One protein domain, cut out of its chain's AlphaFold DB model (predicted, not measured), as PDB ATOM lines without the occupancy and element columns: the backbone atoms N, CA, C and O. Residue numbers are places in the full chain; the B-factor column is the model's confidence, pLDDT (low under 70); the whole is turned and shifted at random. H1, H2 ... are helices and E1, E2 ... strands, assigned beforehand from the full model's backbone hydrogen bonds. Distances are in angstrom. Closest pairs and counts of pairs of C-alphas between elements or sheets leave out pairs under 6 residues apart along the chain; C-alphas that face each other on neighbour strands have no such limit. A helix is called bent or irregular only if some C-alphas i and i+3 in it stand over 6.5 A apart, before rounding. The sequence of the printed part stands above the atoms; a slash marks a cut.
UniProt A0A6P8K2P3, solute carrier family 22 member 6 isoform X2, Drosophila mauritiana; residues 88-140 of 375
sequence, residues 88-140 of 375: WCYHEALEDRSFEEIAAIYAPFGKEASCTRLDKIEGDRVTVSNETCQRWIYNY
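Overview. This is residues 88 to 140 of the 375 residues of the protein "solute carrier family 22 member 6 isoform X2" of Drosophila mauritiana (UniProt A0A6P8K2P3). Residues 88 to 89 pair with the last strand, E3; between them come a sharply kinked helix, H1, and a two-strand antiparallel hairpin, E1 and E2. The 53 printed residues, with H1, E1, E2 and E3 in that order, are of mixed class and compact, radius of gyration of the C-alphas 10.1 A, spans 27 by 24 by 22 A.

Arrangement. E3, residues 136 to 139, pairs with no named strand. H1, residues 99 to 115, has a kink of 127 degrees near residue 109 and is irregular: C-alphas 108 and 111 are 9.3 A apart. Within hydrogen-bond range are 5 of its 13 O i to N i+4 and 9 of its 14 O i to N i+3 pairs. In the hairpin of E1, residues 118 to 122, and E2, residues 125 to 128, antiparallel at 167 degrees, N 119 and O 127 are within hydrogen-bond range, 2.8 A. The closest C-alphas of H1 and E3, Phe 99 and Asn 139, are 7.1 A apart. E1 and E3 are apart.

Along the chain. H1 spans 15.3 A from C-alpha 99 (143.427, 116.183, 93.743), E1 11.1 A, E2 10.1 A, and E3 9.9 A to C-alpha 139 (149.352, 116.914, 89.980).

Size, cuts and confidence. The farthest C-alphas, Glu 122 and Tyr 140, are 27.8 A apart. The printed part has no cut and no long link; residue 111 has pLDDT under 70.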
ATOM      1  N   TRP A  88     150.001 122.340  95.221       93.12
ATOM      2  CA  TRP A  88     149.502 122.817  96.508       93.12
ATOM      3  C   TRP A  88     150.573 122.658  97.579       93.12
ATOM      4  O   TRP A  88     151.465 121.809  97.459       93.12
ATOM      5  N   CYS A  89     150.491 123.472  98.628       93.00
ATOM      6  CA  CYS A  89     151.381 123.319  99.764       93.00
ATOM      7  C   CYS A  89     151.089 122.006 100.503       93.00
ATOM      8  O   CYS A  89     149.936 121.659 100.751       93.00
ATOM      9  N   TYR A  90     152.141 121.273 100.857       92.12
ATOM     10  CA  TYR A  90     152.006 120.030 101.601       92.12
ATOM     11  C   TYR A  90     151.419 120.272 102.995       92.12
ATOM     12  O   TYR A  90     151.874 121.150 103.732       92.12
ATOM     13  N   HIS A  91     150.468 119.425 103.376       90.94
ATOM     14  CA  HIS A  91     149.923 119.325 104.722       90.94
ATOM     15  C   HIS A  91     149.553 117.859 104.978       90.94
ATOM     16  O   HIS A  91     149.020 117.204 104.086       90.94
ATOM     17  N   GLU A  92     149.810 117.344 106.181       89.75
ATOM     18  CA  GLU A  92     149.618 115.920 106.522       89.75
ATOM     19  C   GLU A  92     148.181 115.444 106.243       89.75
ATOM     20  O   GLU A  92     147.964 114.443 105.574       89.75
ATOM     21  N   ALA A  93     147.179 116.245 106.621       87.50
ATOM     22  CA  ALA A  93     145.762 115.950 106.363       87.50
ATOM     23  C   ALA A  93     145.320 115.961 104.875       87.50
ATOM     24  O   ALA A  93     144.135 115.743 104.595       87.50
ATOM     25  N   LEU A  94     146.227 116.258 103.934       88.62
ATOM     26  CA  LEU A  94     145.973 116.244 102.489       88.62
ATOM     27  C   LEU A  94     146.609 115.041 101.774       88.62
ATOM     28  O   LEU A  94     146.322 114.851 100.598       88.62
ATOM     29  N   GLU A  95     147.459 114.251 102.440       85.25
ATOM     30  CA  GLU A  95     148.274 113.211 101.785       85.25
ATOM     31  C   GLU A  95     147.429 112.096 101.143       85.25
ATOM     32  O   GLU A  95     147.727 111.676 100.027       85.25
ATOM     33  N   ASP A  96     146.327 111.703 101.788       88.81
ATOM     34  CA  ASP A  96     145.422 110.642 101.312       88.81
ATOM     35  C   ASP A  96     144.228 111.157 100.484       88.81
ATOM     36  O   ASP A  96     143.340 110.385 100.116       88.81
ATOM     37  N   ARG A  97     144.158 112.467 100.211       90.25
ATOM     38  CA  ARG A  97     143.022 113.075  99.502       90.25
ATOM     39  C   ARG A  97     143.231 113.089  97.992       90.25
ATOM     40  O   ARG A  97     144.347 113.219  97.494       90.25
ATOM     41  N   SER A  98     142.132 113.018  97.248       93.06
ATOM     42  CA  SER A  98     142.154 113.196  95.795       93.06
ATOM     43  C   SER A  98     142.504 114.640  95.413       93.06
ATOM     44  O   SER A  98     142.232 115.589  96.152       93.06
ATOM     45  N   PHE A  99     143.076 114.840  94.221       91.94
ATOM     46  CA  PHE A  99     143.427 116.183  93.743       91.94
ATOM     47  C   PHE A  99     142.213 117.117  93.624       91.94
ATOM     48  O   PHE A  99     142.352 118.322  93.822       91.94
ATOM     49  N   GLU A 100     141.025 116.576  93.343       91.31
ATOM     50  CA  GLU A 100     139.773 117.341  93.284       91.31
ATOM     51  C   GLU A 100     139.362 117.859  94.668       91.31
ATOM     52  O   GLU A 100     138.992 119.025  94.810       91.31
ATOM     53  N   GLU A 101     139.504 117.033  95.709       91.50
ATOM     54  CA  GLU A 101     139.253 117.439  97.096       91.50
ATOM     55  C   GLU A 101     140.259 118.491  97.566       91.50
ATOM     56  O   GLU A 101     139.874 119.478  98.193       91.50
ATOM     57  N   ILE A 102     141.544 118.324  97.230       91.06
ATOM     58  CA  ILE A 102     142.578 119.320  97.543       91.06
ATOM     59  C   ILE A 102     142.248 120.647  96.843       91.06
ATOM     60  O   ILE A 102     142.258 121.703  97.478       91.06
ATOM     61  N   ALA A 103     141.888 120.612  95.558       89.62
ATOM     62  CA  ALA A 103     141.493 121.806  94.818       89.62
ATOM     63  C   ALA A 103     140.271 122.504  95.444       89.62
ATOM     64  O   ALA A 103     140.258 123.733  95.529       89.62
ATOM     65  N   ALA A 104     139.284 121.745  95.933       89.69
ATOM     66  CA  ALA A 104     138.105 122.284  96.607       89.69
ATOM     67  C   ALA A 104     138.447 122.981  97.938       89.69
ATOM     68  O   ALA A 104     137.936 124.068  98.200       89.69
ATOM     69  N   ILE A 105     139.358 122.410  98.736       88.88
ATOM     70  CA  ILE A 105     139.854 123.019  99.988       88.88
ATOM     71  C   ILE A 105     140.548 124.357  99.708       88.88
ATOM     72  O   ILE A 105     140.417 125.307 100.479       88.88
ATOM     73  N   TYR A 106     141.275 124.441  98.594       89.00
ATOM     74  CA  TYR A 106     142.025 125.632  98.214       89.00
ATOM     75  C   TYR A 106     141.200 126.685  97.448       89.00
ATOM     76  O   TYR A 106     141.579 127.857  97.425       89.00
ATOM     77  N   ALA A 107     140.055 126.319  96.867       87.88
ATOM     78  CA  ALA A 107     139.206 127.215  96.075       87.88
ATOM     79  C   ALA A 107     138.835 128.555  96.760       87.88
ATOM     80  O   ALA A 107     138.851 129.583  96.071       87.88
ATOM     81  N   PRO A 108     138.560 128.616  98.083       87.00
ATOM     82  CA  PRO A 108     138.214 129.867  98.763       87.00
ATOM     83  C   PRO A 108     139.337 130.916  98.793       87.00
ATOM     84  O   PRO A 108     139.053 132.102  98.939       87.00
ATOM     85  N   PHE A 109     140.604 130.512  98.640       83.31
ATOM     86  CA  PHE A 109     141.765 131.410  98.747       83.31
ATOM     87  C   PHE A 109     142.117 132.129  97.429       83.31
ATOM     88  O   PHE A 109     143.067 132.912  97.371       83.31
ATOM     89  N   GLY A 110     141.352 131.908  96.355       80.00
ATOM     90  CA  GLY A 110     141.504 132.639  95.094       80.00
ATOM     91  C   GLY A 110     142.794 132.316  94.328       80.00
ATOM     92  O   GLY A 110     143.251 131.179  94.289       80.00
ATOM     93  N   LYS A 111     143.375 133.316  93.648       69.94
ATOM     94  CA  LYS A 111     144.480 133.110  92.684       69.94
ATOM     95  C   LYS A 111     145.814 132.670  93.305       69.94
ATOM     96  O   LYS A 111     146.611 132.069  92.596       69.94
ATOM     97  N   GLU A 112     146.059 132.957  94.582       71.44
ATOM     98  CA  GLU A 112     147.303 132.588  95.293       71.44
ATOM     99  C   GLU A 112     147.114 131.380  96.224       71.44
ATOM    100  O   GLU A 112     147.997 131.029  97.012       71.44
ATOM    101  N   ALA A 113     145.967 130.707  96.103       80.75
ATOM    102  CA  ALA A 113     145.590 129.577  96.932       80.75
ATOM    103  C   ALA A 113     146.666 128.487  96.973       80.75
ATOM    104  O   ALA A 113     147.095 128.095  98.053       80.75
ATOM    105  N   SER A 114     147.171 128.058  95.812       84.12
ATOM    106  CA  SER A 114     148.171 126.987  95.689       84.12
ATOM    107  C   SER A 114     149.438 127.223  96.511       84.12
ATOM    108  O   SER A 114     150.064 126.268  96.966       84.12
ATOM    109  N   CYS A 115     149.807 128.489  96.714       88.56
ATOM    110  CA  CYS A 115     151.015 128.913  97.415       88.56
ATOM    111  C   CYS A 115     150.822 129.100  98.922       88.56
ATOM    112  O   CYS A 115     151.796 129.333  99.641       88.56
ATOM    113  N   THR A 116     149.581 129.010  99.396       88.06
ATOM    114  CA  THR A 116     149.218 129.276 100.784       88.06
ATOM    115  C   THR A 116     149.480 128.041 101.644       88.06
ATOM    116  O   THR A 116     149.051 126.930 101.319       88.06
ATOM    117  N   ARG A 117     150.187 128.226 102.763       89.81
ATOM    118  CA  ARG A 117     150.427 127.153 103.731       89.81
ATOM    119  C   ARG A 117     149.266 127.061 104.715       89.81
ATOM    120  O   ARG A 117     148.924 128.045 105.366       89.81
ATOM    121  N   LEU A 118     148.692 125.871 104.843       89.31
ATOM    122  CA  LEU A 118     147.639 125.596 105.820       89.31
ATOM    123  C   LEU A 118     148.267 125.280 107.185       89.31
ATOM    124  O   LEU A 118     149.344 124.686 107.244       89.31
ATOM    125  N   ASP A 119     147.614 125.714 108.260       87.12
ATOM    126  CA  ASP A 119     148.030 125.462 109.646       87.12
ATOM    127  C   ASP A 119     147.194 124.345 110.283       87.12
ATOM    128  O   ASP A 119     147.738 123.364 110.782       87.12
ATOM    129  N   LYS A 120     145.860 124.460 110.224       85.88
ATOM    130  CA  LYS A 120     144.925 123.432 110.694       85.88
ATOM    131  C   LYS A 120     143.755 123.266 109.738       85.88
ATOM    132  O   LYS A 120     143.267 124.234 109.151       85.88
ATOM    133  N   ILE A 121     143.283 122.027 109.641       84.50
ATOM    134  CA  ILE A 121     142.098 121.634 108.878       84.50
ATOM    135  C   ILE A 121     141.154 120.914 109.850       84.50
ATOM    136  O   ILE A 121     141.362 119.746 110.172       84.50
ATOM    137  N   GLU A 122     140.139 121.620 110.350       79.44
ATOM    138  CA  GLU A 122     139.111 121.089 111.257       79.44
ATOM    139  C   GLU A 122     137.751 121.082 110.541       79.44
ATOM    140  O   GLU A 122     137.007 122.066 110.555       79.44
ATOM    141  N   GLY A 123     137.422 119.971 109.872       75.06
ATOM    142  CA  GLY A 123     136.227 119.888 109.022       75.06
ATOM    143  C   GLY A 123     136.310 120.884 107.861       75.06
ATOM    144  O   GLY A 123     137.276 120.851 107.102       75.06
ATOM    145  N   ASP A 124     135.335 121.792 107.763       72.25
ATOM    146  CA  ASP A 124     135.297 122.861 106.748       72.25
ATOM    147  C   ASP A 124     136.105 124.113 107.145       72.25
ATOM    148  O   ASP A 124     136.220 125.062 106.367       72.25
ATOM    149  N   ARG A 125     136.653 124.168 108.370       79.69
ATOM    150  CA  ARG A 125     137.452 125.311 108.834       79.69
ATOM    151  C   ARG A 125     138.926 125.085 108.537       79.69
ATOM    152  O   ARG A 125     139.561 124.206 109.115       79.69
ATOM    153  N   VAL A 126     139.466 125.940 107.676       85.44
ATOM    154  CA  VAL A 126     140.873 125.936 107.274       85.44
ATOM    155  C   VAL A 126     141.543 127.200 107.802       85.44
ATOM    156  O   VAL A 126     141.119 128.310 107.478       85.44
ATOM    157  N   THR A 127     142.586 127.048 108.618       86.00
ATOM    158  CA  THR A 127     143.423 128.168 109.068       86.00
ATOM    159  C   THR A 127     144.699 128.251 108.241       86.00
ATOM    160  O   THR A 127     145.265 127.239 107.829       86.00
ATOM    161  N   VAL A 128     145.152 129.476 107.986       87.56
ATOM    162  CA  VAL A 128     146.343 129.764 107.179       87.56
ATOM    163  C   VAL A 128     147.514 130.101 108.094       87.56
ATOM    164  O   VAL A 128     147.362 130.866 109.046       87.56
ATOM    165  N   SER A 129     148.683 129.547 107.784       86.75
ATOM    166  CA  SER A 129     149.950 129.910 108.413       86.75
ATOM    167  C   SER A 129     150.615 131.061 107.654       86.75
ATOM    168  O   SER A 129     150.556 131.120 106.428       86.75
ATOM    169  N   ASN A 130     151.315 131.943 108.373       83.81
ATOM    170  CA  ASN A 130     152.161 132.985 107.771       83.81
ATOM    171  C   ASN A 130     153.536 132.458 107.316       83.81
ATOM    172  O   ASN A 130     154.333 133.210 106.754       83.81
ATOM    173  N   GLU A 131     153.852 131.192 107.592       86.00
ATOM    174  CA  GLU A 131     155.124 130.591 107.203       86.00
ATOM    175  C   GLU A 131     155.141 130.182 105.725       86.00
ATOM    176  O   GLU A 131     154.121 129.837 105.125       86.00
ATOM    177  N   THR A 132     156.335 130.157 105.132       86.31
ATOM    178  CA  THR A 132     156.507 129.709 103.750       86.31
ATOM    179  C   THR A 132     156.374 128.192 103.630       86.31
ATOM    180  O   THR A 132     156.722 127.425 104.533       86.31
ATOM    181  N   CYS A 133     155.857 127.749 102.485       88.06
ATOM    182  CA  CYS A 133     155.758 126.335 102.169       88.06
ATOM    183  C   CYS A 133     157.119 125.758 101.752       88.06
ATOM    184  O   CYS A 133     157.796 126.334 100.900       88.06
ATOM    185  N   GLN A 134     157.508 124.612 102.320       87.69
ATOM    186  CA  GLN A 134     158.778 123.938 101.997       87.69
ATOM    187  C   GLN A 134     158.614 122.686 101.126       87.69
ATOM    188  O   GLN A 134     159.556 122.276 100.450       87.69
ATOM    189  N   ARG A 135     157.428 122.070 101.137       90.94
ATOM    190  CA  ARG A 135     157.130 120.818 100.433       90.94
ATOM    191  C   ARG A 135     155.830 120.974  99.655       90.94
ATOM    192  O   ARG A 135     154.907 121.622 100.132       90.94
ATOM    193  N   TRP A 136     155.759 120.370  98.477       93.25
ATOM    194  CA  TRP A 136     154.665 120.571  97.530       93.25
ATOM    195  C   TRP A 136     154.028 119.243  97.135       93.25
ATOM    196  O   TRP A 136     154.717 118.226  97.027       93.25
ATOM    197  N   ILE A 137     152.720 119.274  96.895       93.62
ATOM    198  CA  ILE A 137     151.957 118.206  96.250       93.62
ATOM    199  C   ILE A 137     151.742 118.639  94.801       93.62
ATOM    200  O   ILE A 137     151.235 119.734  94.566       93.62
ATOM    201  N   TYR A 138     152.140 117.805  93.840       94.12
ATOM    202  CA  TYR A 138     152.047 118.096  92.408       94.12
ATOM    203  C   TYR A 138     151.077 117.136  91.721       94.12
ATOM    204  O   TYR A 138     151.208 115.922  91.865       94.12
ATOM    205  N   ASN A 139     150.159 117.681  90.924       93.75
ATOM    206  CA  ASN A 139     149.352 116.914  89.980       93.75
ATOM    207  C   ASN A 139     150.004 116.998  88.591       93.75
ATOM    208  O   ASN A 139     149.976 118.048  87.948       93.75
ATOM    209  N   TYR A 140     150.667 115.918  88.171       92.81
ATOM    210  CA  TYR A 140     151.446 115.884  86.933       92.81
ATOM    211  C   TYR A 140     150.564 115.662  85.702       92.81
ATOM    212  O   TYR A 140     149.988 114.586  85.527       92.81
TER     213      TYR A 140